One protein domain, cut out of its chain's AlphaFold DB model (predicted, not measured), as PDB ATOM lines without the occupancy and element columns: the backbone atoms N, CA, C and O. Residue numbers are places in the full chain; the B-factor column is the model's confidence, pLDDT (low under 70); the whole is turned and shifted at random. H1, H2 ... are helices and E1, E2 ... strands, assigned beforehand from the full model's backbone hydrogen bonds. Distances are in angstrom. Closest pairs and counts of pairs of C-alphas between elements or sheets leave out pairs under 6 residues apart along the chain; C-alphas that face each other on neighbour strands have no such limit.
ATOM      1  N   GLU A 451     259.382 278.895 229.866       73.75
ATOM      2  CA  GLU A 451     260.524 278.359 229.109       73.75
ATOM      3  C   GLU A 451     261.839 278.540 229.880       73.75
ATOM      4  O   GLU A 451     262.679 277.642 229.904       73.75
ATOM      5  N   LEU A 452     262.014 279.680 230.563       73.44
ATOM      6  CA  LEU A 452     263.178 279.927 231.419       73.44
ATOM      7  C   LEU A 452     263.122 279.108 232.711       73.44
ATOM      8  O   LEU A 452     264.180 278.716 233.200       73.44
ATOM      9  N   GLN A 453     261.933 278.811 233.250       74.38
ATOM     10  CA  GLN A 453     261.802 277.842 234.342       74.38
ATOM     11  C   GLN A 453     262.243 276.450 233.881       74.38
ATOM     12  O   GLN A 453     263.116 275.852 234.504       74.38
ATOM     13  N   GLN A 454     261.697 275.954 232.767       75.50
ATOM     14  CA  GLN A 454     262.051 274.643 232.218       75.50
ATOM     15  C   GLN A 454     263.557 274.557 231.928       75.50
ATOM     16  O   GLN A 454     264.236 273.695 232.479       75.50
ATOM     17  N   LYS A 455     264.114 275.520 231.181       82.69
ATOM     18  CA  LYS A 455     265.544 275.588 230.843       82.69
ATOM     19  C   LYS A 455     266.462 275.656 232.069       82.69
ATOM     20  O   LYS A 455     267.510 275.016 232.078       82.69
ATOM     21  N   ASN A 456     266.131 276.439 233.097       82.38
ATOM     22  CA  ASN A 456     267.026 276.606 234.250       82.38
ATOM     23  C   ASN A 456     266.873 275.509 235.316       82.38
ATOM     24  O   ASN A 456     267.808 275.302 236.089       82.38
ATOM     25  N   PHE A 457     265.743 274.795 235.356       86.06
ATOM     26  CA  PHE A 457     265.474 273.746 236.345       86.06
ATOM     27  C   PHE A 457     265.412 272.316 235.760       86.06
ATOM     28  O   PHE A 457     265.125 271.383 236.505       86.06
ATOM     29  N   GLU A 458     265.723 272.095 234.474       85.94
ATOM     30  CA  GLU A 458     265.840 270.751 233.871       85.94
ATOM     31  C   GLU A 458     267.044 269.928 234.381       85.94
ATOM     32  O   GLU A 458     268.008 270.464 234.929       85.94
ATOM     33  N   TYR A 459     267.041 268.606 234.131       84.31
ATOM     34  CA  TYR A 459     268.127 267.698 234.546       84.31
ATOM     35  C   TYR A 459     269.514 268.171 234.128       84.31
ATOM     36  O   TYR A 459     270.437 268.102 234.931       84.31
ATOM     37  N   LYS A 460     269.660 268.658 232.894       87.44
ATOM     38  CA  LYS A 460     270.943 269.103 232.350       87.44
ATOM     39  C   LYS A 460     271.508 270.269 233.165       87.44
ATOM     40  O   LYS A 460     272.554 270.110 233.781       87.44
ATOM     41  N   SER A 461     270.761 271.366 233.289       89.38
ATOM     42  CA  SER A 461     271.148 272.546 234.078       89.38
ATOM     43  C   SER A 461     271.448 272.226 235.552       89.38
ATOM     44  O   SER A 461     272.380 272.785 236.134       89.38
ATOM     45  N   ILE A 462     270.716 271.286 236.164       91.69
ATOM     46  CA  ILE A 462     270.955 270.856 237.553       91.69
ATOM     47  C   ILE A 462     272.159 269.903 237.675       91.69
ATOM     48  O   ILE A 462     272.888 269.959 238.668       91.69
ATOM     49  N   ASN A 463     272.418 269.069 236.668       90.56
ATOM     50  CA  ASN A 463     273.606 268.221 236.572       90.56
ATOM     51  C   ASN A 463     274.874 269.052 236.321       90.56
ATOM     52  O   ASN A 463     275.900 268.806 236.950       90.56
ATOM     53  N   ASP A 464     274.800 270.081 235.483       93.06
ATOM     54  CA  ASP A 464     275.906 271.005 235.227       93.06
ATOM     55  C   ASP A 464     276.247 271.799 236.504       93.06
ATOM     56  O   ASP A 464     277.412 271.858 236.911       93.06
ATOM     57  N   LEU A 465     275.227 272.268 237.244       94.00
ATOM     58  CA  LEU A 465     275.384 272.825 238.595       94.00
ATOM     59  C   LEU A 465     275.999 271.819 239.584       94.00
ATOM     60  O   LEU A 465     276.827 272.206 240.415       94.00
ATOM     61  N   HIS A 466     275.616 270.541 239.523       92.50
ATOM     62  CA  HIS A 466     276.181 269.489 240.372       92.50
ATOM     63  C   HIS A 466     277.672 269.276 240.098       92.50
ATOM     64  O   HIS A 466     278.479 269.358 241.025       92.50
ATOM     65  N   ASN A 467     278.044 269.097 238.830       93.31
ATOM     66  CA  ASN A 467     279.427 268.897 238.405       93.31
ATOM     67  C   ASN A 467     280.313 270.088 238.791       93.31
ATOM     68  O   ASN A 467     281.364 269.895 239.401       93.31
ATOM     69  N   PHE A 468     279.855 271.316 238.534       94.50
ATOM     70  CA  PHE A 468     280.558 272.540 238.924       94.50
ATOM     71  C   PHE A 468     280.749 272.648 240.448       94.50
ATOM     72  O   PHE A 468     281.848 272.913 240.936       94.50
ATOM     73  N   THR A 469     279.707 272.350 241.231       92.12
ATOM     74  CA  THR A 469     279.785 272.378 242.704       92.12
ATOM     75  C   THR A 469     280.793 271.360 243.247       92.12
ATOM     76  O   THR A 469     281.534 271.677 244.178       92.12
ATOM     77  N   LEU A 470     280.865 270.162 242.653       91.38
ATOM     78  CA  LEU A 470     281.845 269.137 243.031       91.38
ATOM     79  C   LEU A 470     283.278 269.460 242.577       91.38
ATOM     80  O   LEU A 470     284.217 269.023 243.239       91.38
ATOM     81  N   GLN A 471     283.462 270.220 241.492       92.38
ATOM     82  CA  GLN A 471     284.779 270.726 241.079       92.38
ATOM     83  C   GLN A 471     285.328 271.760 242.072       92.38
ATOM     84  O   GLN A 471     286.526 271.768 242.344       92.38
ATOM     85  N   ILE A 472     284.461 272.615 242.625       88.12
ATOM     86  CA  ILE A 472     284.845 273.685 243.559       88.12
ATOM     87  C   ILE A 472     285.046 273.171 244.987       88.12
ATOM     88  O   ILE A 472     286.032 273.528 245.628       88.12
ATOM     89  N   ASN A 473     284.128 272.345 245.499       87.75
ATOM     90  CA  ASN A 473     284.315 271.658 246.774       87.75
ATOM     91  C   ASN A 473     283.878 270.177 246.677       87.75
ATOM     92  O   ASN A 473     282.687 269.866 246.816       87.75
ATOM     93  N   PRO A 474     284.842 269.248 246.517       89.12
ATOM     94  CA  PRO A 474     284.588 267.809 246.482       89.12
ATOM     95  C   PRO A 474     283.913 267.220 247.733       89.12
ATOM     96  O   PRO A 474     283.303 266.155 247.633       89.12
ATOM     97  N   GLU A 475     283.968 267.875 248.901       88.00
ATOM     98  CA  GLU A 475     283.324 267.393 250.138       88.00
ATOM     99  C   GLU A 475     281.803 267.252 249.983       88.00
ATOM    100  O   GLU A 475     281.183 266.355 250.572       88.00
ATOM    101  N   PHE A 476     281.187 268.083 249.131       87.19
ATOM    102  CA  PHE A 476     279.758 268.004 248.842       87.19
ATOM    103  C   PHE A 476     279.337 266.669 248.211       87.19
ATOM    104  O   PHE A 476     278.161 266.327 248.297       87.19
ATOM    105  N   LYS A 477     280.259 265.856 247.672       83.56
ATOM    106  CA  LYS A 477     279.967 264.522 247.106       83.56
ATOM    107  C   LYS A 477     279.282 263.571 248.099       83.56
ATOM    108  O   LYS A 477     278.550 262.668 247.698       83.56
ATOM    109  N   ASN A 478     279.495 263.777 249.399       80.56
ATOM    110  CA  ASN A 478     278.867 262.974 250.448       80.56
ATOM    111  C   ASN A 478     277.469 263.479 250.856       80.56
ATOM    112  O   ASN A 478     276.665 262.686 251.346       80.56
ATOM    113  N   THR A 479     277.168 264.767 250.652       82.69
ATOM    114  CA  THR A 479     275.959 265.444 251.173       82.69
ATOM    115  C   THR A 479     274.958 265.856 250.090       82.69
ATOM    116  O   THR A 479     273.752 265.865 250.342       82.69
ATOM    117  N   LEU A 480     275.435 266.148 248.878       84.44
ATOM    118  CA  LEU A 480     274.642 266.409 247.682       84.44
ATOM    119  C   LEU A 480     274.682 265.180 246.773       84.44
ATOM    120  O   LEU A 480     275.750 264.716 246.383       84.44
ATOM    121  N   ARG A 481     273.506 264.670 246.406       82.00
ATOM    122  CA  ARG A 481     273.347 263.591 245.426       82.00
ATOM    123  C   ARG A 481     272.213 263.957 244.484       82.00
ATOM    124  O   ARG A 481     271.077 264.094 244.939       82.00
ATOM    125  N   LEU A 482     272.522 264.125 243.204       81.50
ATOM    126  CA  LEU A 482     271.506 264.196 242.159       81.50
ATOM    127  C   LEU A 482     271.071 262.764 241.815       81.50
ATOM    128  O   LEU A 482     271.901 261.860 241.756       81.50
ATOM    129  N   CYS A 483     269.769 262.540 241.646       74.12
ATOM    130  CA  CYS A 483     269.264 261.246 241.188       74.12
ATOM    131  C   CYS A 483     269.266 261.216 239.660       74.12
ATOM    132  O   CYS A 483     268.792 262.162 239.033       74.12
ATOM    133  N   GLU A 484     269.733 260.116 239.073       66.81
ATOM    134  CA  GLU A 484     269.519 259.826 237.654       66.81
ATOM    135  C   GLU A 484     268.013 259.773 237.328       66.81
ATOM    136  O   GLU A 484     267.172 259.565 238.208       66.81
ATOM    137  N   GLN A 485     267.674 259.921 236.045       58.34
ATOM    138  CA  GLN A 485     266.301 260.120 235.553       58.34
ATOM    139  C   GLN A 485     265.290 259.030 235.979       58.34
ATOM    140  O   GLN A 485     264.093 259.294 236.010       58.34
ATOM    141  N   SER A 486     265.747 257.831 236.368       57.00
ATOM    142  CA  SER A 486     264.912 256.767 236.952       57.00
ATOM    143  C   SER A 486     265.100 256.647 238.474       57.00
ATOM    144  O   SER A 486     265.599 255.651 238.998       57.00
ATOM    145  N   CYS A 487     264.696 257.680 239.218       59.31
ATOM    146  CA  CYS A 487     264.853 257.734 240.674       59.31
ATOM    147  C   CYS A 487     264.083 256.614 241.409       59.31
ATOM    148  O   CYS A 487     262.863 256.668 241.564       59.31
ATOM    149  N   LYS A 488     264.815 255.618 241.929       56.16
ATOM    150  CA  LYS A 488     264.269 254.448 242.654       56.16
ATOM    151  C   LYS A 488     263.964 254.709 244.140       56.16
ATOM    152  O   LYS A 488     263.664 253.772 244.876       56.16
ATOM    153  N   LEU A 489     264.061 255.956 244.613       60.38
ATOM    154  CA  LEU A 489     263.779 256.305 246.008       60.38
ATOM    155  C   LEU A 489     262.270 256.436 246.248       60.38
ATOM    156  O   LEU A 489     261.602 257.285 245.655       60.38
ATOM    157  N   ILE A 490     261.756 255.645 247.196       56.12
ATOM    158  CA  ILE A 490     260.338 255.620 247.603       56.12
ATOM    159  C   ILE A 490     259.832 257.025 247.982       56.12
ATOM    160  O   ILE A 490     258.689 257.369 247.686       56.12
ATOM    161  N   SER A 491     260.696 257.863 248.570       55.75
ATOM    162  CA  SER A 491     260.394 259.249 248.953       55.75
ATOM    163  C   SER A 491     259.950 260.137 247.789       55.75
ATOM    164  O   SER A 491     259.133 261.025 248.001       55.75
ATOM    165  N   HIS A 492     260.460 259.909 246.575       59.53
ATOM    166  CA  HIS A 492     260.202 260.777 245.419       59.53
ATOM    167  C   HIS A 492     259.136 260.209 244.470       59.53
ATOM    168  O   HIS A 492     258.758 260.874 243.511       59.53
ATOM    169  N   ARG A 493     258.624 258.991 244.723       58.19
ATOM    170  CA  ARG A 493     257.534 258.331 243.964       58.19
ATOM    171  C   ARG A 493     257.739 258.261 242.436       58.19
ATOM    172  O   ARG A 493     256.765 258.177 241.695       58.19
ATOM    173  N   GLY A 494     258.982 258.324 241.956       59.09
ATOM    174  CA  GLY A 494     259.296 258.439 240.526       59.09
ATOM    175  C   GLY A 494     259.019 259.820 239.906       59.09
ATOM    176  O   GLY A 494     259.252 259.994 238.714       59.09
ATOM    177  N   ASN A 495     258.569 260.815 240.681       70.62
ATOM    178  CA  ASN A 495     258.455 262.192 240.210       70.62
ATOM    179  C   ASN A 495     259.855 262.810 240.086       70.62
ATOM    180  O   ASN A 495     260.547 263.069 241.077       70.62
ATOM    181  N   TYR A 496     260.257 263.056 238.844       72.44
ATOM    182  CA  TYR A 496     261.557 263.614 238.514       72.44
ATOM    183  C   TYR A 496     261.739 265.064 239.029       72.44
ATOM    184  O   TYR A 496     262.804 265.396 239.552       72.44
ATOM    185  N   GLN A 497     260.692 265.901 239.004       77.69
ATOM    186  CA  GLN A 497     260.771 267.292 239.482       77.69
ATOM    187  C   GLN A 497     260.998 267.379 240.999       77.69
ATOM    188  O   GLN A 497     261.740 268.237 241.479       77.69
ATOM    189  N   GLU A 498     260.427 266.445 241.762       78.50
ATOM    190  CA  GLU A 498     260.648 266.376 243.209       78.50
ATOM    191  C   GLU A 498     262.114 266.049 243.539       78.50
ATOM    192  O   GLU A 498     262.670 266.559 244.510       78.50
ATOM    193  N   CYS A 499     262.793 265.273 242.688       79.31
ATOM    194  CA  CYS A 499     264.218 264.978 242.851       79.31
ATOM    195  C   CYS A 499     265.092 266.234 242.687       79.31
ATOM    196  O   CYS A 499     266.050 266.406 243.443       79.31
ATOM    197  N   ILE A 500     264.745 267.124 241.746       85.69
ATOM    198  CA  ILE A 500     265.395 268.434 241.573       85.69
ATOM    199  C   ILE A 500     265.185 269.300 242.813       85.69
ATOM    200  O   ILE A 500     266.156 269.803 243.378       85.69
ATOM    201  N   ASN A 501     263.938 269.438 243.273       86.81
ATOM    202  CA  ASN A 501     263.622 270.249 244.447       86.81
ATOM    203  C   ASN A 501     264.398 269.747 245.681       86.81
ATOM    204  O   ASN A 501     265.119 270.515 246.315       86.81
ATOM    205  N   GLN A 502     264.371 268.440 245.968       85.69
ATOM    206  CA  GLN A 502     265.093 267.830 247.098       85.69
ATOM    207  C   GLN A 502     266.629 267.898 246.993       85.69
ATOM    208  O   GLN A 502     267.318 267.754 248.012       85.69
ATOM    209  N   LEU A 531     272.027 278.737 236.471       90.25
ATOM    210  CA  LEU A 531     272.318 278.508 237.895       90.25
ATOM    211  C   LEU A 531     273.817 278.271 238.178       90.25
ATOM    212  O   LEU A 531     274.267 278.571 239.285       90.25
ATOM    213  N   VAL A 532     274.591 277.778 237.199       92.94
ATOM    214  CA  VAL A 532     276.061 277.676 237.290       92.94
ATOM    215  C   VAL A 532     276.668 279.074 237.373       92.94
ATOM    216  O   VAL A 532     277.394 279.360 238.323       92.94
ATOM    217  N   ASP A 533     276.306 279.962 236.442       90.06
ATOM    218  CA  ASP A 533     276.819 281.336 236.386       90.06
ATOM    219  C   ASP A 533     276.462 282.123 237.653       90.06
ATOM    220  O   ASP A 533     277.324 282.766 238.249       90.06
ATOM    221  N   ILE A 534     275.213 282.026 238.123       89.25
ATOM    222  CA  ILE A 534     274.776 282.667 239.372       89.25
ATOM    223  C   ILE A 534     275.558 282.119 240.576       89.25
ATOM    224  O   ILE A 534     276.006 282.899 241.419       89.25
ATOM    225  N   TYR A 535     275.769 280.801 240.674       90.75
ATOM    226  CA  TYR A 535     276.554 280.240 241.776       90.75
ATOM    227  C   TYR A 535     278.030 280.672 241.697       90.75
ATOM    228  O   TYR A 535     278.604 281.051 242.719       90.75
ATOM    229  N   GLN A 536     278.611 280.714 240.493       89.25
ATOM    230  CA  GLN A 536     279.963 281.214 240.234       89.25
ATOM    231  C   GLN A 536     280.120 282.689 240.624       89.25
ATOM    232  O   GLN A 536     281.083 283.040 241.306       89.25
ATOM    233  N   LEU A 537     279.182 283.554 240.237       84.81
ATOM    234  CA  LEU A 537     279.173 284.980 240.580       84.81
ATOM    235  C   LEU A 537     279.142 285.208 242.096       84.81
ATOM    236  O   LEU A 537     279.834 286.092 242.602       84.81
ATOM    237  N   LEU A 538     278.391 284.381 242.828       83.00
ATOM    238  CA  LEU A 538     278.335 284.439 244.286       83.00
ATOM    239  C   LEU A 538     279.669 284.017 244.926       83.00
ATOM    240  O   LEU A 538     280.217 284.765 245.729       83.00
ATOM    241  N   ILE A 539     280.215 282.851 244.572       82.44
ATOM    242  CA  ILE A 539     281.389 282.271 245.262       82.44
ATOM    243  C   ILE A 539     282.749 282.807 244.792       82.44
ATOM    244  O   ILE A 539     283.732 282.689 245.520       82.44
ATOM    245  N   SER A 540     282.845 283.368 243.584       72.31
ATOM    246  CA  SER A 540     284.125 283.827 243.016       72.31
ATOM    247  C   SER A 540     284.641 285.130 243.630       72.31
ATOM    248  O   SER A 540     285.819 285.465 243.468       72.31
ATOM    249  N   ASN A 541     283.790 285.879 244.337       63.56
ATOM    250  CA  ASN A 541     284.152 287.189 244.850       63.56
ATOM    251  C   ASN A 541     284.811 287.097 246.238       63.56
ATOM    252  O   ASN A 541     284.205 286.654 247.212       63.56
ATOM    253  N   LYS A 542     286.060 287.571 246.345       48.84
ATOM    254  CA  LYS A 542     286.922 287.446 247.542       48.84
ATOM    255  C   LYS A 542     286.435 288.208 248.787       48.84
ATOM    256  O   LYS A 542     287.103 288.164 249.813       48.84
ATOM    257  N   PHE A 543     285.299 288.897 248.703       47.41
ATOM    258  CA  PHE A 543     284.672 289.615 249.815       47.41
ATOM    259  C   PHE A 543     283.850 288.723 250.761       47.41
ATOM    260  O   PHE A 543     283.315 289.240 251.731       47.41
ATOM    261  N   PHE A 544     283.780 287.405 250.531       48.44
ATOM    262  CA  PHE A 544     283.077 286.445 251.395       48.44
ATOM    263  C   PHE A 544     283.704 286.298 252.802       48.44
ATOM    264  O   PHE A 544     284.334 285.294 253.134       48.44
ATOM    265  N   THR A 545     283.500 287.309 253.647       44.97
ATOM    266  CA  THR A 545     283.836 287.311 255.079       44.97
ATOM    267  C   THR A 545     282.606 287.412 255.980       44.97
ATOM    268  O   THR A 545     282.686 287.007 257.136       44.97
ATOM    269  N   GLU A 546     281.461 287.892 255.475       45.59
ATOM    270  CA  GLU A 546     280.207 287.968 256.236       45.59
ATOM    271  C   GLU A 546     279.006 287.380 255.477       45.59
ATOM    272  O   GLU A 546     278.936 287.360 254.248       45.59
ATOM    273  N   ILE A 547     278.014 286.901 256.233       43.75
ATOM    274  CA  ILE A 547     276.733 286.432 255.688       43.75
ATOM    275  C   ILE A 547     275.896 287.671 255.351       43.75
ATOM    276  O   ILE A 547     275.151 288.158 256.197       43.75
ATOM    277  N   GLY A 548     276.041 288.205 254.134       55.28
ATOM    278  CA  GLY A 548     275.293 289.394 253.709       55.28
ATOM    279  C   GLY A 548     275.452 289.835 252.254       55.28
ATOM    280  O   GLY A 548     274.503 290.391 251.693       55.28
ATOM    281  N   ASP A 549     276.605 289.576 251.632       70.00
ATOM    282  CA  ASP A 549     277.005 290.228 250.373       70.00
ATOM    283  C   ASP A 549     276.227 289.807 249.122       70.00
ATOM    284  O   ASP A 549     276.293 290.496 248.104       70.00
ATOM    285  N   SER A 550     275.439 288.730 249.172       80.62
ATOM    286  CA  SER A 550     274.689 288.225 248.011       80.62
ATOM    287  C   SER A 550     273.766 289.275 247.381       80.62
ATOM    288  O   SER A 550     273.656 289.342 246.157       80.62
ATOM    289  N   LEU A 551     273.174 290.165 248.184       86.81
ATOM    290  CA  LEU A 551     272.401 291.311 247.697       86.81
ATOM    291  C   LEU A 551     273.272 292.372 247.009       86.81
ATOM    292  O   LEU A 551     272.859 292.925 245.992       86.81
ATOM    293  N   LEU A 552     274.462 292.661 247.540       85.62
ATOM    294  CA  LEU A 552     275.374 293.633 246.939       85.62
ATOM    295  C   LEU A 552     275.904 293.117 245.595       85.62
ATOM    296  O   LEU A 552     275.893 293.864 244.623       85.62
ATOM    297  N   LEU A 553     276.269 291.832 245.528       83.06
ATOM    298  CA  LEU A 553     276.668 291.138 244.299       83.06
ATOM    299  C   LEU A 553     275.539 291.115 243.259       83.06
ATOM    300  O   LEU A 553     275.782 291.376 242.085       83.06
ATOM    301  N   SER A 554     274.295 290.878 243.690       87.81
ATOM    302  CA  SER A 554     273.128 290.911 242.795       87.81
ATOM    303  C   SER A 554     272.927 292.296 242.167       87.81
ATOM    304  O   SER A 554     272.671 292.399 240.972       87.81
ATOM    305  N   VAL A 555     273.071 293.372 242.954       89.44
ATOM    306  CA  VAL A 555     272.967 294.764 242.470       89.44
ATOM    307  C   VAL A 555     274.143 295.140 241.556       89.44
ATOM    308  O   VAL A 555     273.930 295.779 240.526       89.44
ATOM    309  N   ASP A 556     275.361 294.728 241.912       87.81
ATOM    310  CA  ASP A 556     276.594 294.926 241.136       87.81
ATOM    311  C   ASP A 556     276.472 294.295 239.736       87.81
ATOM    312  O   ASP A 556     276.715 294.968 238.732       87.81
ATOM    313  N   GLU A 557     275.988 293.051 239.644       87.19
ATOM    314  CA  GLU A 557     275.796 292.356 238.364       87.19
ATOM    315  C   GLU A 557     274.588 292.870 237.566       87.19
ATOM    316  O   GLU A 557     274.687 293.079 236.357       87.19
ATOM    317  N   ALA A 558     273.466 293.180 238.227       89.56
ATOM    318  CA  ALA A 558     272.317 293.803 237.569       89.56
ATOM    319  C   ALA A 558     272.698 295.124 236.888       89.56
ATOM    320  O   ALA A 558     272.282 295.378 235.759       89.56
ATOM    321  N   ILE A 559     273.549 295.934 237.521       88.62
ATOM    322  CA  ILE A 559     274.028 297.189 236.935       88.62
ATOM    323  C   ILE A 559     275.074 296.941 235.835       88.62
ATOM    324  O   ILE A 559     275.013 297.616 234.806       88.62
ATOM    325  N   LYS A 560     275.958 295.937 235.954       86.19
ATOM    326  CA  LYS A 560     276.814 295.506 234.825       86.19
ATOM    327  C   LYS A 560     276.000 295.074 233.609       86.19
ATOM    328  O   LYS A 560     276.372 295.433 232.498       86.19
ATOM    329  N   SER A 561     274.871 294.385 233.793       84.62
ATOM    330  CA  SER A 561     274.006 293.964 232.679       84.62
ATOM    331  C   SER A 561     273.448 295.149 231.869       84.62
ATOM    332  O   SER A 561     273.277 295.042 230.655       84.62
ATOM    333  N   ILE A 562     273.233 296.308 232.512       87.12
ATOM    334  CA  ILE A 562     272.822 297.557 231.847       87.12
ATOM    335  C   ILE A 562     273.978 298.117 231.003       87.12
ATOM    336  O   ILE A 562     273.755 298.505 229.856       87.12
ATOM    337  N   PHE A 563     275.205 298.125 231.544       82.75
ATOM    338  CA  PHE A 563     276.406 298.558 230.817       82.75
ATOM    339  C   PHE A 563     276.727 297.642 229.625       82.75
ATOM    340  O   PHE A 563     276.949 298.139 228.526       82.75
ATOM    341  N   LEU A 564     276.723 296.320 229.825       79.38
ATOM    342  CA  LEU A 564     277.047 295.326 228.792       79.38
ATOM    343  C   LEU A 564     276.008 295.265 227.664       79.38
ATOM    344  O   LEU A 564     276.352 294.913 226.542       79.38
ATOM    345  N   GLY A 565     274.750 295.614 227.945       74.31
ATOM    346  CA  GLY A 565     273.706 295.759 226.928       74.31
ATOM    347  C   GLY A 565     273.674 297.127 226.237       74.31
ATOM    348  O   GLY A 565     272.675 297.422 225.588       74.31
ATOM    349  N   GLU A 566     274.684 297.981 226.449       75.56
ATOM    350  CA  GLU A 566     274.798 299.358 225.928       75.56
ATOM    351  C   GLU A 566     273.591 300.269 226.252       75.56
ATOM    352  O   GLU A 566     273.344 301.286 225.603       75.56
ATOM    353  N   LYS A 567     272.831 299.953 227.313       81.50
ATOM    354  CA  LYS A 567     271.545 300.600 227.640       81.50
ATOM    355  C   LYS A 567     271.721 301.920 228.399       81.50
ATOM    356  O   LYS A 567     271.162 302.115 229.481       81.50
ATOM    357  N   ILE A 568     272.493 302.843 227.824       85.75
ATOM    358  CA  ILE A 568     272.900 304.126 228.428       85.75
ATOM    359  C   ILE A 568     271.693 304.936 228.928       85.75
ATOM    360  O   ILE A 568     271.726 305.458 230.042       85.75
ATOM    361  N   PHE A 569     270.593 304.989 228.169       90.25
ATOM    362  CA  PHE A 569     269.378 305.699 228.588       90.25
ATOM    363  C   PHE A 569     268.760 305.117 229.875       90.25
ATOM    364  O   PHE A 569     268.374 305.860 230.776       90.25
ATOM    365  N   ILE A 570     268.747 303.787 230.027       92.50
ATOM    366  CA  ILE A 570     268.249 303.121 231.242       92.50
ATOM    367  C   ILE A 570     269.133 303.473 232.447       92.50
ATOM    368  O   ILE A 570     268.622 303.757 233.533       92.50
ATOM    369  N   LEU A 571     270.455 303.532 232.253       90.81
ATOM    370  CA  LEU A 571     271.395 303.987 233.278       90.81
ATOM    371  C   LEU A 571     271.173 305.463 233.656       90.81
ATOM    372  O   LEU A 571     271.271 305.806 234.834       90.81
ATOM    373  N   GLN A 572     270.838 306.330 232.695       91.31
ATOM    374  CA  GLN A 572     270.494 307.731 232.958       91.31
ATOM    375  C   GLN A 572     269.204 307.855 233.781       91.31
ATOM    376  O   GLN A 572     269.208 308.576 234.778       91.31
ATOM    377  N   ILE A 573     268.137 307.120 233.442       95.00
ATOM    378  CA  ILE A 573     266.889 307.088 234.232       95.00
ATOM    379  C   ILE A 573     267.150 306.564 235.655       95.00
ATOM    380  O   ILE A 573     266.728 307.193 236.629       95.00
ATOM    381  N   LEU A 574     267.921 305.479 235.800       95.19
ATOM    382  CA  LEU A 574     268.330 304.943 237.105       95.19
ATOM    383  C   LEU A 574     269.121 305.975 237.929       95.19
ATOM    384  O   LEU A 574     268.877 306.126 239.128       95.19
ATOM    385  N   CYS A 575     270.029 306.726 237.297       93.25
ATOM    386  CA  CYS A 575     270.765 307.812 237.946       93.25
ATOM    387  C   CYS A 575     269.852 308.986 238.342       93.25
ATOM    388  O   CYS A 575     270.001 309.500 239.445       93.25
ATOM    389  N   ILE A 576     268.885 309.388 237.511       94.62
ATOM    390  CA  ILE A 576     267.926 310.465 237.825       94.62
ATOM    391  C   ILE A 576     267.087 310.104 239.062       94.62
ATOM    392  O   ILE A 576     267.012 310.891 240.007       94.62
ATOM    393  N   ILE A 577     266.537 308.886 239.120       94.75
ATOM    394  CA  ILE A 577     265.808 308.384 240.300       94.75
ATOM    395  C   ILE A 577     266.760 308.253 241.508       94.75
ATOM    396  O   ILE A 577     266.380 308.518 242.649       94.75
ATOM    397  N   GLY A 578     268.028 307.913 241.271       90.94
ATOM    398  CA  GLY A 578     269.065 307.825 242.299       90.94
ATOM    399  C   GLY A 578     269.584 309.150 242.859       90.94
ATOM    400  O   GLY A 578     270.174 309.140 243.935       90.94
ATOM    401  N   GLN A 579     269.380 310.274 242.170       90.25
ATOM    402  CA  GLN A 579     269.775 311.621 242.618       90.25
ATOM    403  C   GLN A 579     268.595 312.448 243.152       90.25
ATOM    404  O   GLN A 579     268.742 313.629 243.452       90.25
ATOM    405  N   THR A 580     267.433 311.823 243.348       88.62
ATOM    406  CA  THR A 580     266.338 312.394 244.142       88.62
ATOM    407  C   THR A 580     266.196 311.650 245.461       88.62
ATOM    408  O   THR A 580     266.401 310.436 245.536       88.62
ATOM    409  N   LEU A 581     265.867 312.375 246.532       79.94
ATOM    410  CA  LEU A 581     265.710 311.806 247.871       79.94
ATOM    411  C   LEU A 581     264.336 311.161 248.037       79.94
ATOM    412  O   LEU A 581     264.243 310.041 248.552       79.94
ATOM    413  N   GLU A 582     263.289 311.846 247.576       79.31
ATOM    414  CA  GLU A 582     261.900 311.429 247.808       79.31
ATOM    415  C   GLU A 582     261.364 310.481 246.726       79.31
ATOM    416  O   GLU A 582     260.498 309.661 247.034       79.31
ATOM    417  N   GLY A 583     261.948 310.543 245.524       89.25
ATOM    418  CA  GLY A 583     261.534 309.847 244.306       89.25
ATOM    419  C   GLY A 583     261.286 310.824 243.149       89.25
ATOM    420  O   GLY A 583     261.511 312.030 243.294       89.25
ATOM    421  N   VAL A 584     260.814 310.288 242.018       92.19
ATOM    422  CA  VAL A 584     260.410 311.045 240.812       92.19
ATOM    423  C   VAL A 584     259.121 310.444 240.243       92.19
ATOM    424  O   VAL A 584     259.031 309.220 240.128       92.19
ATOM    425  N   SER A 585     258.127 311.260 239.889       93.50
ATOM    426  CA  SER A 585     256.897 310.760 239.240       93.50
ATOM    427  C   SER A 585     257.108 310.446 237.752       93.50
ATOM    428  O   SER A 585     258.079 310.892 237.136       93.50
ATOM    429  N   PHE A 586     256.191 309.693 237.128       93.69
ATOM    430  CA  PHE A 586     256.274 309.427 235.682       93.69
ATOM    431  C   PHE A 586     256.200 310.718 234.848       93.69
ATOM    432  O   PHE A 586     256.949 310.891 233.885       93.69
ATOM    433  N   SER A 587     255.331 311.654 235.246       91.00
ATOM    434  CA  SER A 587     255.157 312.934 234.546       91.00
ATOM    435  C   SER A 587     256.388 313.843 234.658       91.00
ATOM    436  O   SER A 587     256.753 314.504 233.687       91.00
ATOM    437  N   GLU A 588     257.085 313.815 235.797       92.50
ATOM    438  CA  GLU A 588     258.399 314.444 235.967       92.50
ATOM    439  C   GLU A 588     259.457 313.781 235.072       92.50
ATOM    440  O   GLU A 588     260.137 314.480 234.323       92.50
ATOM    441  N   LEU A 589     259.575 312.444 235.077       93.88
ATOM    442  CA  LEU A 589     260.563 311.725 234.254       93.88
ATOM    443  C   LEU A 589     260.385 311.991 232.754       93.88
ATOM    444  O   LEU A 589     261.377 312.222 232.063       93.88
ATOM    445  N   LYS A 590     259.145 312.051 232.261       90.69
ATOM    446  CA  LYS A 590     258.810 312.496 230.898       90.69
ATOM    447  C   LYS A 590     259.358 313.900 230.586       90.69
ATOM    448  O   LYS A 590     259.951 314.122 229.533       90.69
ATOM    449  N   LEU A 591     259.199 314.850 231.509       90.62
ATOM    450  CA  LEU A 591     259.661 316.236 231.349       90.62
ATOM    451  C   LEU A 591     261.182 316.424 231.531       90.62
ATOM    452  O   LEU A 591     261.698 317.489 231.187       90.62
ATOM    453  N   ILE A 592     261.881 315.420 232.074       91.62
ATOM    454  CA  ILE A 592     263.343 315.391 232.272       91.62
ATOM    455  C   ILE A 592     264.063 314.662 231.119       91.62
ATOM    456  O   ILE A 592     265.189 315.026 230.775       91.62
ATOM    457  N   SER A 593     263.440 313.626 230.551       85.62
ATOM    458  CA  SER A 593     263.995 312.773 229.485       85.62
ATOM    459  C   SER A 593     263.709 313.271 228.069       85.62
ATOM    460  O   SER A 593     264.497 313.002 227.168       85.62
ATOM    461  N   GLU A 594     262.588 313.972 227.884       80.56
ATOM    462  CA  GLU A 594     262.065 314.445 226.595       80.56
ATOM    463  C   GLU A 594     261.659 313.316 225.606       80.56
ATOM    464  O   GLU A 594     261.322 313.610 224.460       80.56
ATOM    465  N   ASN A 595     261.574 312.049 226.060       85.19
ATOM    466  CA  ASN A 595     260.955 310.931 225.324       85.19
ATOM    467  C   ASN A 595     260.112 310.014 226.243       85.19
ATOM    468  O   ASN A 595     260.622 309.406 227.187       85.19
ATOM    469  N   ASP A 596     258.816 309.898 225.938       85.62
ATOM    470  CA  ASP A 596     257.832 309.074 226.655       85.62
ATOM    471  C   ASP A 596     258.128 307.567 226.586       85.62
ATOM    472  O   ASP A 596     258.074 306.881 227.610       85.62
ATOM    473  N   GLN A 597     258.394 307.050 225.382       88.94
ATOM    474  CA  GLN A 597     258.400 305.610 225.106       88.94
ATOM    475  C   GLN A 597     259.626 304.949 225.738       88.94
ATOM    476  O   GLN A 597     259.484 304.040 226.557       88.94
ATOM    477  N   ASP A 598     260.816 305.486 225.462       88.88
ATOM    478  CA  ASP A 598     262.074 305.041 226.064       88.88
ATOM    479  C   ASP A 598     262.005 305.108 227.599       88.88
ATOM    480  O   ASP A 598     262.555 304.249 228.286       88.88
ATOM    481  N   THR A 599     261.302 306.103 228.161       92.69
ATOM    482  CA  THR A 599     261.102 306.233 229.615       92.69
ATOM    483  C   THR A 599     260.218 305.119 230.171       92.69
ATOM    484  O   THR A 599     260.556 304.549 231.208       92.69
ATOM    485  N   LEU A 600     259.119 304.767 229.497       93.06
ATOM    486  CA  LEU A 600     258.278 303.626 229.881       93.06
ATOM    487  C   LEU A 600     259.042 302.300 229.781       93.06
ATOM    488  O   LEU A 600     258.965 301.481 230.698       93.06
ATOM    489  N   GLU A 601     259.820 302.101 228.718       91.75
ATOM    490  CA  GLU A 601     260.636 300.898 228.528       91.75
ATOM    491  C   GLU A 601     261.772 300.802 229.558       91.75
ATOM    492  O   GLU A 601     261.985 299.737 230.140       91.75
ATOM    493  N   ALA A 602     262.446 301.914 229.863       93.50
ATOM    494  CA  ALA A 602     263.467 301.984 230.905       93.50
ATOM    495  C   ALA A 602     262.894 301.688 232.296       93.50
ATOM    496  O   ALA A 602     263.485 300.910 233.043       93.50
ATOM    497  N   LEU A 603     261.740 302.266 232.645       94.88
ATOM    498  CA  LEU A 603     261.064 302.012 233.921       94.88
ATOM    499  C   LEU A 603     260.591 300.559 234.032       94.88
ATOM    500  O   LEU A 603     260.870 299.909 235.037       94.88
ATOM    501  N   SER A 604     259.955 300.029 232.984       91.56
ATOM    502  CA  SER A 604     259.522 298.629 232.906       91.56
ATOM    503  C   SER A 604     260.701 297.661 233.054       91.56
ATOM    504  O   SER A 604     260.632 296.703 233.823       91.56
ATOM    505  N   TYR A 605     261.831 297.944 232.396       90.31
ATOM    506  CA  TYR A 605     263.052 297.156 232.541       90.31
ATOM    507  C   TYR A 605     263.625 297.233 233.965       90.31
ATOM    508  O   TYR A 605     263.947 296.196 234.541       90.31
ATOM    509  N   LEU A 606     263.728 298.432 234.550       93.12
ATOM    510  CA  LEU A 606     264.291 298.653 235.889       93.12
ATOM    511  C   LEU A 606     263.457 298.036 237.024       93.12
ATOM    512  O   LEU A 606     264.032 297.559 238.007       93.12
ATOM    513  N   ASP A 607     262.128 298.038 236.892       90.31
ATOM    514  CA  ASP A 607     261.200 297.376 237.818       90.31
ATOM    515  C   ASP A 607     261.271 295.847 237.651       90.31
ATOM    516  O   ASP A 607     261.452 295.119 238.631       90.31
ATOM    517  N   LYS A 608     261.310 295.353 236.401       86.00
ATOM    518  CA  LYS A 608     261.518 293.929 236.085       86.00
ATOM    519  C   LYS A 608     262.821 293.371 236.671       86.00
ATOM    520  O   LYS A 608     262.822 292.229 237.128       86.00
ATOM    521  N   ILE A 609     263.904 294.156 236.708       88.12
ATOM    522  CA  ILE A 609     265.168 293.766 237.369       88.12
ATOM    523  C   ILE A 609     265.249 294.133 238.863       88.12
ATOM    524  O   ILE A 609     266.293 293.952 239.486       88.12
ATOM    525  N   SER A 610     264.155 294.615 239.466       90.25
ATOM    526  CA  SER A 610     264.039 294.929 240.903       90.25
ATOM    527  C   SER A 610     265.087 295.923 241.443       90.25
ATOM    528  O   SER A 610     265.468 295.857 242.614       90.25
ATOM    529  N   LEU A 611     265.565 296.862 240.612       92.06
ATOM    530  CA  LEU A 611     266.442 297.957 241.065       92.06
ATOM    531  C   LEU A 611     265.652 299.180 241.559       92.06
ATOM    532  O   LEU A 611     266.114 299.892 242.459       92.06
ATOM    533  N   ILE A 612     264.462 299.403 240.994       93.75
ATOM    534  CA  ILE A 612     263.501 300.428 241.423       93.75
ATOM    535  C   ILE A 612     262.230 299.774 241.972       93.75
ATOM    536  O   ILE A 612     262.010 298.578 241.798       93.75
ATOM    537  N   TYR A 613     261.383 300.576 242.610       89.62
ATOM    538  CA  TYR A 613     259.978 300.254 242.852       89.62
ATOM    539  C   TYR A 613     259.124 301.521 242.736       89.62
ATOM    540  O   TYR A 613     259.604 302.634 242.967       89.62
ATOM    541  N   TYR A 614     257.843 301.354 242.419       90.31
ATOM    542  CA  TYR A 614     256.856 302.433 242.416       90.31
ATOM    543  C   TYR A 614     256.172 302.565 243.792       90.31
ATOM    544  O   TYR A 614     255.594 301.609 244.315       90.31
ATOM    545  N   ASP A 615     256.246 303.750 244.406       84.44
ATOM    546  CA  ASP A 615     255.607 304.061 245.687       84.44
ATOM    547  C   ASP A 615     254.201 304.638 245.471       84.44
ATOM    548  O   ASP A 615     254.010 305.844 245.298       84.44
ATOM    549  N   GLN A 616     253.202 303.755 245.523       82.06
ATOM    550  CA  GLN A 616     251.778 304.095 245.416       82.06
ATOM    551  C   GLN A 616     251.293 305.098 246.485       82.06
ATOM    552  O   GLN A 616     250.261 305.729 246.286       82.06
ATOM    553  N   GLU A 617     252.019 305.292 247.600       75.88
ATOM    554  CA  GLU A 617     251.684 306.335 248.587       75.88
ATOM    555  C   GLU A 617     252.091 307.754 248.142       75.88
ATOM    556  O   GLU A 617     251.706 308.716 248.812       75.88
ATOM    557  N   LYS A 618     252.870 307.891 247.058       77.31
ATOM    558  CA  LYS A 618     253.413 309.170 246.566       77.31
ATOM    559  C   LYS A 618     253.280 309.427 245.058       77.31
ATOM    560  O   LYS A 618     253.586 310.541 244.650       77.31
ATOM    561  N   ASP A 619     252.901 308.431 244.251       86.19
ATOM    562  CA  ASP A 619     253.001 308.477 242.774       86.19
ATOM    563  C   ASP A 619     254.446 308.751 242.293       86.19
ATOM    564  O   ASP A 619     254.729 309.626 241.477       86.19
ATOM    565  N   GLN A 620     255.415 308.035 242.881       90.81
ATOM    566  CA  GLN A 620     256.844 308.251 242.627       90.81
ATOM    567  C   GLN A 620     257.627 306.941 242.549       90.81
ATOM    568  O   GLN A 620     257.515 306.083 243.424       90.81
ATOM    569  N   TYR A 621     258.502 306.824 241.553       93.44
ATOM    570  CA  TYR A 621     259.530 305.788 241.508       93.44
ATOM    571  C   TYR A 621     260.647 306.105 242.506       93.44
ATOM    572  O   TYR A 621     261.088 307.251 242.628       93.44
ATOM    573  N   GLN A 622     261.106 305.082 243.224       90.56
ATOM    574  CA  GLN A 622     262.145 305.168 244.248       90.56
ATOM    575  C   GLN A 622     263.144 304.013 244.101       90.56
ATOM    576  O   GLN A 622     262.819 302.944 243.583       90.56
ATOM    577  N   LEU A 623     264.366 304.213 244.599       90.25
ATOM    578  CA  LEU A 623     265.356 303.141 244.715       90.25
ATOM    579  C   LEU A 623     265.220 302.410 246.050       90.25
ATOM    580  O   LEU A 623     264.924 303.013 247.085       90.25
ATOM    581  N   HIS A 624     265.573 301.127 246.072       86.44
ATOM    582  CA  HIS A 624     265.916 300.472 247.332       86.44
ATOM    583  C   HIS A 624     267.173 301.121 247.941       86.44
ATOM    584  O   HIS A 624     268.145 301.386 247.236       86.44
ATOM    585  N   ASN A 625     267.197 301.327 249.265       82.50
ATOM    586  CA  ASN A 625     268.295 302.034 249.952       82.50
ATOM    587  C   ASN A 625     269.696 301.443 249.682       82.50
ATOM    588  O   ASN A 625     270.678 302.180 249.708       82.50
ATOM    589  N   ILE A 626     269.799 300.133 249.419       84.31
ATOM    590  CA  ILE A 626     271.064 299.487 249.031       84.31
ATOM    591  C   ILE A 626     271.498 299.860 247.609       84.31
ATOM    592  O   ILE A 626     272.677 300.110 247.389       84.31
ATOM    593  N   VAL A 627     270.548 299.969 246.674       88.88
ATOM    594  CA  VAL A 627     270.805 300.377 245.288       88.88
ATOM    595  C   VAL A 627     271.251 301.833 245.277       88.88
ATOM    596  O   VAL A 627     272.302 302.113 244.721       88.88
ATOM    597  N   ARG A 628     270.551 302.740 245.983       87.75
ATOM    598  CA  ARG A 628     270.971 304.152 246.100       87.75
ATOM    599  C   ARG A 628     272.414 304.275 246.613       87.75
ATOM    600  O   ARG A 628     273.232 304.892 245.937       87.75
ATOM    601  N   LYS A 629     272.754 303.599 247.721       85.12
ATOM    602  CA  LYS A 629     274.130 303.554 248.254       85.12
ATOM    603  C   LYS A 629     275.142 302.943 247.282       85.12
ATOM    604  O   LYS A 629     276.272 303.417 247.194       85.12
ATOM    605  N   TYR A 630     274.753 301.910 246.535       87.56
ATOM    606  CA  TYR A 630     275.597 301.354 245.482       87.56
ATOM    607  C   TYR A 630     275.851 302.393 244.379       87.56
ATOM    608  O   TYR A 630     277.009 302.602 244.028       87.56
ATOM    609  N   LEU A 631     274.828 303.103 243.874       87.62
ATOM    610  CA  LEU A 631     275.037 304.152 242.866       87.62
ATOM    611  C   LEU A 631     275.976 305.235 243.421       87.62
ATOM    612  O   LEU A 631     276.982 305.546 242.784       87.62
ATOM    613  N   GLU A 632     275.698 305.754 244.625       83.81
ATOM    614  CA  GLU A 632     276.503 306.761 245.337       83.81
ATOM    615  C   GLU A 632     277.997 306.394 245.390       83.81
ATOM    616  O   GLU A 632     278.836 307.245 245.085       83.81
ATOM    617  N   ILE A 633     278.333 305.130 245.673       83.94
ATOM    618  CA  ILE A 633     279.719 304.657 245.848       83.94
ATOM    619  C   ILE A 633     280.372 304.182 244.536       83.94
ATOM    620  O   ILE A 633     281.549 304.454 244.312       83.94
ATOM    621  N   LYS A 634     279.651 303.448 243.678       83.25
ATOM    622  CA  LYS A 634     280.235 302.640 242.586       83.25
ATOM    623  C   LYS A 634     280.044 303.206 241.180       83.25
ATOM    624  O   LYS A 634     280.894 302.961 240.328       83.25
ATOM    625  N   ILE A 635     278.969 303.952 240.909       84.00
ATOM    626  CA  ILE A 635     278.751 304.529 239.571       84.00
ATOM    627  C   ILE A 635     279.731 305.679 239.302       84.00
ATOM    628  O   ILE A 635     280.014 306.489 240.189       84.00
ATOM    629  N   GLN A 636     280.222 305.758 238.058       85.06
ATOM    630  CA  GLN A 636     281.108 306.830 237.606       85.06
ATOM    631  C   GLN A 636     280.489 308.215 237.815       85.06
ATOM    632  O   GLN A 636     279.280 308.424 237.704       85.06
ATOM    633  N   ASP A 637     281.352 309.184 238.093       83.38
ATOM    634  CA  ASP A 637     280.928 310.515 238.511       83.38
ATOM    635  C   ASP A 637     280.243 311.333 237.400       83.38
ATOM    636  O   ASP A 637     279.376 312.167 237.669       83.38
ATOM    637  N   SER A 638     280.577 311.018 236.147       85.69
ATOM    638  CA  SER A 638     279.959 311.525 234.917       85.69
ATOM    639  C   SER A 638     278.432 311.397 234.922       85.69
ATOM    640  O   SER A 638     277.742 312.406 234.796       85.69
ATOM    641  N   TYR A 639     277.897 310.193 235.138       88.00
ATOM    642  CA  TYR A 639     276.449 309.939 235.091       88.00
ATOM    643  C   TYR A 639     275.685 310.652 236.216       88.00
ATOM    644  O   TYR A 639     274.584 311.157 236.003       88.00
ATOM    645  N   LYS A 640     276.288 310.762 237.409       88.50
ATOM    646  CA  LYS A 640     275.721 311.521 238.538       88.50
ATOM    647  C   LYS A 640     275.641 313.010 238.209       88.50
ATOM    648  O   LYS A 640     274.611 313.644 238.426       88.50
ATOM    649  N   ARG A 641     276.720 313.561 237.645       88.38
ATOM    650  CA  ARG A 641     276.812 314.954 237.198       88.38
ATOM    651  C   ARG A 641     275.782 315.254 236.105       88.38
ATOM    652  O   ARG A 641     275.067 316.247 236.206       88.38
ATOM    653  N   GLU A 642     275.643 314.366 235.121       89.62
ATOM    654  CA  GLU A 642     274.652 314.472 234.044       89.62
ATOM    655  C   GLU A 642     273.205 314.453 234.575       89.62
ATOM    656  O   GLU A 642     272.408 315.334 234.241       89.62
ATOM    657  N   ALA A 643     272.882 313.505 235.463       91.19
ATOM    658  CA  ALA A 643     271.563 313.384 236.083       91.19
ATOM    659  C   ALA A 643     271.185 314.627 236.907       91.19
ATOM    660  O   ALA A 643     270.076 315.143 236.761       91.19
ATOM    661  N   ASN A 644     272.112 315.166 237.713       89.94
ATOM    662  CA  ASN A 644     271.871 316.410 238.449       89.94
ATOM    663  C   ASN A 644     271.692 317.611 237.500       89.94
ATOM    664  O   ASN A 644     270.788 318.412 237.716       89.94
ATOM    665  N   ILE A 645     272.460 317.724 236.406       89.25
ATOM    666  CA  ILE A 645     272.256 318.789 235.400       89.25
ATOM    667  C   ILE A 645     270.854 318.701 234.775       89.25
ATOM    668  O   ILE A 645     270.192 319.731 234.614       89.25
ATOM    669  N   LYS A 646     270.380 317.493 234.438       92.38
ATOM    670  CA  LYS A 646     269.020 317.258 233.920       92.38
ATOM    671  C   LYS A 646     267.946 317.663 234.946       92.38
ATOM    672  O   LYS A 646     267.066 318.460 234.613       92.38
ATOM    673  N   LEU A 647     268.071 317.222 236.202       92.62
ATOM    674  CA  LEU A 647     267.181 317.607 237.311       92.62
ATOM    675  C   LEU A 647     267.150 319.128 237.541       92.62
ATOM    676  O   LEU A 647     266.080 319.727 237.622       92.62
ATOM    677  N   MET A 648     268.310 319.785 237.579       90.50
ATOM    678  CA  MET A 648     268.409 321.233 237.791       90.50
ATOM    679  C   MET A 648     267.782 322.035 236.649       90.50
ATOM    680  O   MET A 648     267.062 322.999 236.912       90.50
ATOM    681  N   LYS A 649     267.997 321.629 235.388       90.75
ATOM    682  CA  LYS A 649     267.321 322.228 234.223       90.75
ATOM    683  C   LYS A 649     265.801 322.102 234.342       90.75
ATOM    684  O   LYS A 649     265.104 323.088 234.102       90.75
ATOM    685  N   PHE A 650     265.293 320.936 234.745       93.75
ATOM    686  CA  PHE A 650     263.865 320.704 234.972       93.75
ATOM    687  C   PHE A 650     263.300 321.608 236.079       93.75
ATOM    688  O   PHE A 650     262.371 322.374 235.816       93.75
ATOM    689  N   TYR A 651     263.891 321.609 237.280       92.31
ATOM    690  CA  TYR A 651     263.418 322.449 238.387       92.31
ATOM    691  C   TYR A 651     263.463 323.946 238.036       92.31
ATOM    692  O   TYR A 651     262.502 324.670 238.298       92.31
ATOM    693  N   LEU A 652     264.519 324.405 237.355       88.12
ATOM    694  CA  LEU A 652     264.650 325.790 236.895       88.12
ATOM    695  C   LEU A 652     263.581 326.165 235.848       88.12
ATOM    696  O   LEU A 652     262.977 327.235 235.941       88.12
ATOM    697  N   LYS A 653     263.324 325.279 234.872       91.19
ATOM    698  CA  LYS A 653     262.283 325.415 233.830       91.19
ATOM    699  C   LYS A 653     260.893 325.515 234.461       91.19
ATOM    700  O   LYS A 653     260.129 326.405 234.090       91.19
ATOM    701  N   MET A 654     260.590 324.668 235.444       90.75
ATOM    702  CA  MET A 654     259.305 324.664 236.146       90.75
ATOM    703  C   MET A 654     259.100 325.918 237.004       90.75
ATOM    704  O   MET A 654     258.103 326.612 236.809       90.75
ATOM    705  N   ILE A 655     260.055 326.285 237.871       85.50
ATOM    706  CA  ILE A 655     259.939 327.482 238.731       85.50
ATOM    707  C   ILE A 655     259.765 328.748 237.877       85.50
ATOM    708  O   ILE A 655     258.819 329.510 238.091       85.50
ATOM    709  N   LYS A 656     260.608 328.941 236.847       85.75
ATOM    710  CA  LYS A 656     260.497 330.084 235.921       85.75
ATOM    711  C   LYS A 656     259.171 330.088 235.144       85.75
ATOM    712  O   LYS A 656     258.682 331.162 234.805       85.75
ATOM    713  N   THR A 657     258.572 328.929 234.864       86.75
ATOM    714  CA  THR A 657     257.278 328.840 234.160       86.75
ATOM    715  C   THR A 657     256.113 329.200 235.076       86.75
ATOM    716  O   THR A 657     255.329 330.082 234.733       86.75
ATOM    717  N   ILE A 658     256.036 328.606 236.271       81.00
ATOM    718  CA  ILE A 658     254.951 328.886 237.220       81.00
ATOM    719  C   ILE A 658     254.996 330.356 237.669       81.00
ATOM    720  O   ILE A 658     253.961 331.018 237.670       81.00
ATOM    721  N   LYS A 659     256.184 330.921 237.948       80.12
ATOM    722  CA  LYS A 659     256.324 332.356 238.265       80.12
ATOM    723  C   LYS A 659     255.743 333.250 237.162       80.12
ATOM    724  O   LYS A 659     254.961 334.143 237.471       80.12
ATOM    725  N   ARG A 660     256.052 332.997 235.880       82.38
ATOM    726  CA  ARG A 660     255.462 333.760 234.755       82.38
ATOM    727  C   ARG A 660     253.940 333.657 234.730       82.38
ATOM    728  O   ARG A 660     253.287 334.685 234.590       82.38
ATOM    729  N   ASN A 661     253.391 332.456 234.899       76.25
ATOM    730  CA  ASN A 661     251.944 332.239 234.888       76.25
ATOM    731  C   ASN A 661     251.245 333.008 236.025       76.25
ATOM    732  O   ASN A 661     250.207 333.629 235.813       76.25
ATOM    733  N   VAL A 662     251.859 333.048 237.212       72.88
ATOM    734  CA  VAL A 662     251.384 333.849 238.351       72.88
ATOM    735  C   VAL A 662     251.457 335.353 238.056       72.88
ATOM    736  O   VAL A 662     250.473 336.056 238.269       72.88
ATOM    737  N   HIS A 663     252.568 335.858 237.505       72.19
ATOM    738  CA  HIS A 663     252.681 337.271 237.103       72.19
ATOM    739  C   HIS A 663     251.700 337.663 235.980       72.19
ATOM    740  O   HIS A 663     251.284 338.815 235.904       72.19
ATOM    741  N   GLN A 664     251.311 336.715 235.123       72.38
ATOM    742  CA  GLN A 664     250.312 336.896 234.064       72.38
ATOM    743  C   GLN A 664     248.863 336.679 234.545       72.38
ATOM    744  O   GLN A 664     247.938 336.801 233.748       72.38
ATOM    745  N   GLY A 665     248.650 336.342 235.824       71.56
ATOM    746  CA  GLY A 665     247.327 336.054 236.387       71.56
ATOM    747  C   GLY A 665     246.669 334.766 235.870       71.56
ATOM    748  O   GLY A 665     245.498 334.534 236.156       71.56
ATOM    749  N   SER A 666     247.394 333.928 235.120       58.12
ATOM    750  CA  SER A 666     246.877 332.689 234.521       58.12
ATOM    751  C   SER A 666     246.947 331.478 235.457       58.12
ATOM    752  O   SER A 666     246.291 330.469 235.204       58.12
ATOM    753  N   GLN A 667     247.709 331.571 236.550       67.44
ATOM    754  CA  GLN A 667     247.726 330.592 237.640       67.44
ATOM    755  C   GLN A 667     247.768 331.292 239.001       67.44
ATOM    756  O   GLN A 667     248.399 332.335 239.162       67.44
ATOM    757  N   GLU A 668     247.132 330.698 240.009       72.00
ATOM    758  CA  GLU A 668     247.245 331.177 241.387       72.00
ATOM    759  C   GLU A 668     248.617 330.836 241.982       72.00
ATOM    760  O   GLU A 668     249.187 329.779 241.699       72.00
ATOM    761  N   LEU A 669     249.119 331.694 242.879       68.31
ATOM    762  CA  LEU A 669     250.398 331.504 243.580       68.31
ATOM    763  C   LEU A 669     250.475 330.151 244.323       68.31
ATOM    764  O   LEU A 669     251.563 329.601 244.484       68.31
ATOM    765  N   GLU A 670     249.331 329.570 244.710       68.69
ATOM    766  CA  GLU A 670     249.211 328.226 245.302       68.69
ATOM    767  C   GLU A 670     249.871 327.117 244.454       68.69
ATOM    768  O   GLU A 670     250.419 326.159 245.002       68.69
ATOM    769  N   SER A 671     249.897 327.266 243.126       72.62
ATOM    770  CA  SER A 671     250.592 326.337 242.223       72.62
ATOM    771  C   SER A 671     252.110 326.297 242.464       72.62
ATOM    772  O   SER A 671     252.699 325.217 242.516       72.62
ATOM    773  N   LEU A 672     252.735 327.459 242.702       74.62
ATOM    774  CA  LEU A 672     254.161 327.571 243.024       74.62
ATOM    775  C   LEU A 672     254.461 326.986 244.408       74.62
ATOM    776  O   LEU A 672     255.470 326.304 244.578       74.62
ATOM    777  N   TYR A 673     253.569 327.206 245.381       67.88
ATOM    778  CA  TYR A 673     253.678 326.598 246.709       67.88
ATOM    779  C   TYR A 673     253.677 325.071 246.644       67.88
ATOM    780  O   TYR A 673     254.566 324.449 247.219       67.88
ATOM    781  N   LYS A 674     252.716 324.470 245.931       74.62
ATOM    782  CA  LYS A 674     252.596 323.009 245.799       74.62
ATOM    783  C   LYS A 674     253.832 322.396 245.136       74.62
ATOM    784  O   LYS A 674     254.394 321.450 245.677       74.62
ATOM    785  N   PHE A 675     254.309 322.990 244.038       82.94
ATOM    786  CA  PHE A 675     255.528 322.541 243.357       82.94
ATOM    787  C   PHE A 675     256.769 322.597 244.264       82.94
ATOM    788  O   PHE A 675     257.561 321.657 244.298       82.94
ATOM    789  N   LEU A 676     256.947 323.685 245.019       76.50
ATOM    790  CA  LEU A 676     258.094 323.826 245.916       76.50
ATOM    791  C   LEU A 676     257.998 322.887 247.124       76.50
ATOM    792  O   LEU A 676     258.998 322.263 247.460       76.50
ATOM    793  N   PHE A 689     274.920 318.614 245.936       83.56
ATOM    794  CA  PHE A 689     275.772 317.773 245.096       83.56
ATOM    795  C   PHE A 689     276.940 318.562 244.476       83.56
ATOM    796  O   PHE A 689     278.081 318.108 244.536       83.56
ATOM    797  N   PHE A 690     276.685 319.763 243.944       78.00
ATOM    798  CA  PHE A 690     277.721 320.629 243.367       78.00
ATOM    799  C   PHE A 690     278.487 321.457 244.412       78.00
ATOM    800  O   PHE A 690     279.656 321.780 244.192       78.00
ATOM    801  N   LEU A 691     277.880 321.781 245.560       70.12
ATOM    802  CA  LEU A 691     278.559 322.498 246.649       70.12
ATOM    803  C   LEU A 691     279.676 321.657 247.284       70.12
ATOM    804  O   LEU A 691     280.810 322.122 247.381       70.12
ATOM    805  N   ASN A 692     279.378 320.407 247.649       68.44
ATOM    806  CA  ASN A 692     280.257 319.525 248.434       68.44
ATOM    807  C   ASN A 692     281.520 319.046 247.683       68.44
ATOM    808  O   ASN A 692     282.305 318.265 248.214       68.44
ATOM    809  N   ARG A 693     281.694 319.456 246.422       65.25
ATOM    810  CA  ARG A 693     282.757 318.988 245.515       65.25
ATOM    811  C   ARG A 693     283.783 320.059 245.165       65.25
ATOM    812  O   ARG A 693     284.887 319.728 244.747       65.25
TER     813      ARG A 693
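AT A GLANCE: This is residues 451 to 502, 531 to 676 and 689 to 693 of the 1151 residues of the protein "Sh2 domain containing protein" of Stylonychia lemnae (UniProt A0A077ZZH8). The model is elongated and has two lobes: a loose end group of helices H1 to H5, and a larger body in which H7 lies between H9 and the long helix H11, with the small hairpin E1 and E2 packed on H7 residues 574 to 578. H11 reaches beyond the body to the other end, where H12 folds back along it. The printed part has 203 residues, with twelve named helices and two named strands in the order H1 to H9, E1, E2, H10, H11, H12; the sheet, order E1 - E2, is antiparallel, and the class is mostly helix. The whole is only just loose, close to extended, with a radius of gyration of the C-alphas of 24.4 A and spans of 84 by 38 by 28 A.

HOW THE PARTS SIT: E1, residues 612 to 615, and E2, residues 620 to 623, form an antiparallel hairpin; N 613 and O 622, 2.9 A apart, are within hydrogen-bond range. The closest C-alphas of E2 and H7, residues 568 to 578, are those of Gln 622 and Ile 577, 6.3 A. H7 touches H9, residues 596 to 608, only just about perpendicular at 72 degrees (closest C-alphas Ile 570 and Ala 602, 4.9 A). H11, residues 637 to 663, touches H7 with residues 639 to 647 alone, at a steep tilt of 66 degrees (Ala 643 and Ile 576, 5.0 A). H8, residues 586 to 593, touches H11 (Ile 592 and Phe 650, 6.0 A). H12, residues 670 to 676, makes a helical hairpin with H11, at a shallow tilt of 12 degrees (Leu 672 and Ile 658, 6.0 A). H10, residues 625 to 634, touches H6, residues 550 to 564 (Val 627 and Val 555, 6.6 A). H6 only just touches H5, residues 531 to 539, with 3 pairs of C-alphas within 8 A (Ser 550 and Leu 538, 6.4 A). H5 touches H2, residues 459 to 472, at a shallow tilt of 25 degrees (Val 532 and Leu 465, 5.1 A). H3, residues 474 to 478, and H2 only just touch, with 3 pairs, and only at the corner (Phe 476 and Leu 470, 6.3 A). H1, residues 451 to 457, and H4, residues 496 to 502, are close to H2 but not clearly touching (7.2 and 7.3 A). Every O i to N i+4 pair is within hydrogen-bond range in H1, H2, H4, H5 and H7 to H12; H6 has 10 of 11, H3 0 of 1 but 2 of 2 O i to N i+3.

IN THESE COORDINATES: H11 is 38.9 A long, H6 20.6 A, H2 19.9 A. H1 begins at C-alpha 451 (260.524, 278.359, 229.109); H12 ends at C-alpha 676 (258.094, 323.826, 245.916).

THE WHOLE: Lys 488 and Gln 664 have the farthest C-alphas, 84.1 A. Residues 503 to 530 and 677 to 688 are not printed; the gaps are 15.8 A and 18.7 A. H3 to H4 is a long link. Confidence is under 70 at 26 residues, among them 484 to 494 and 541 to 548.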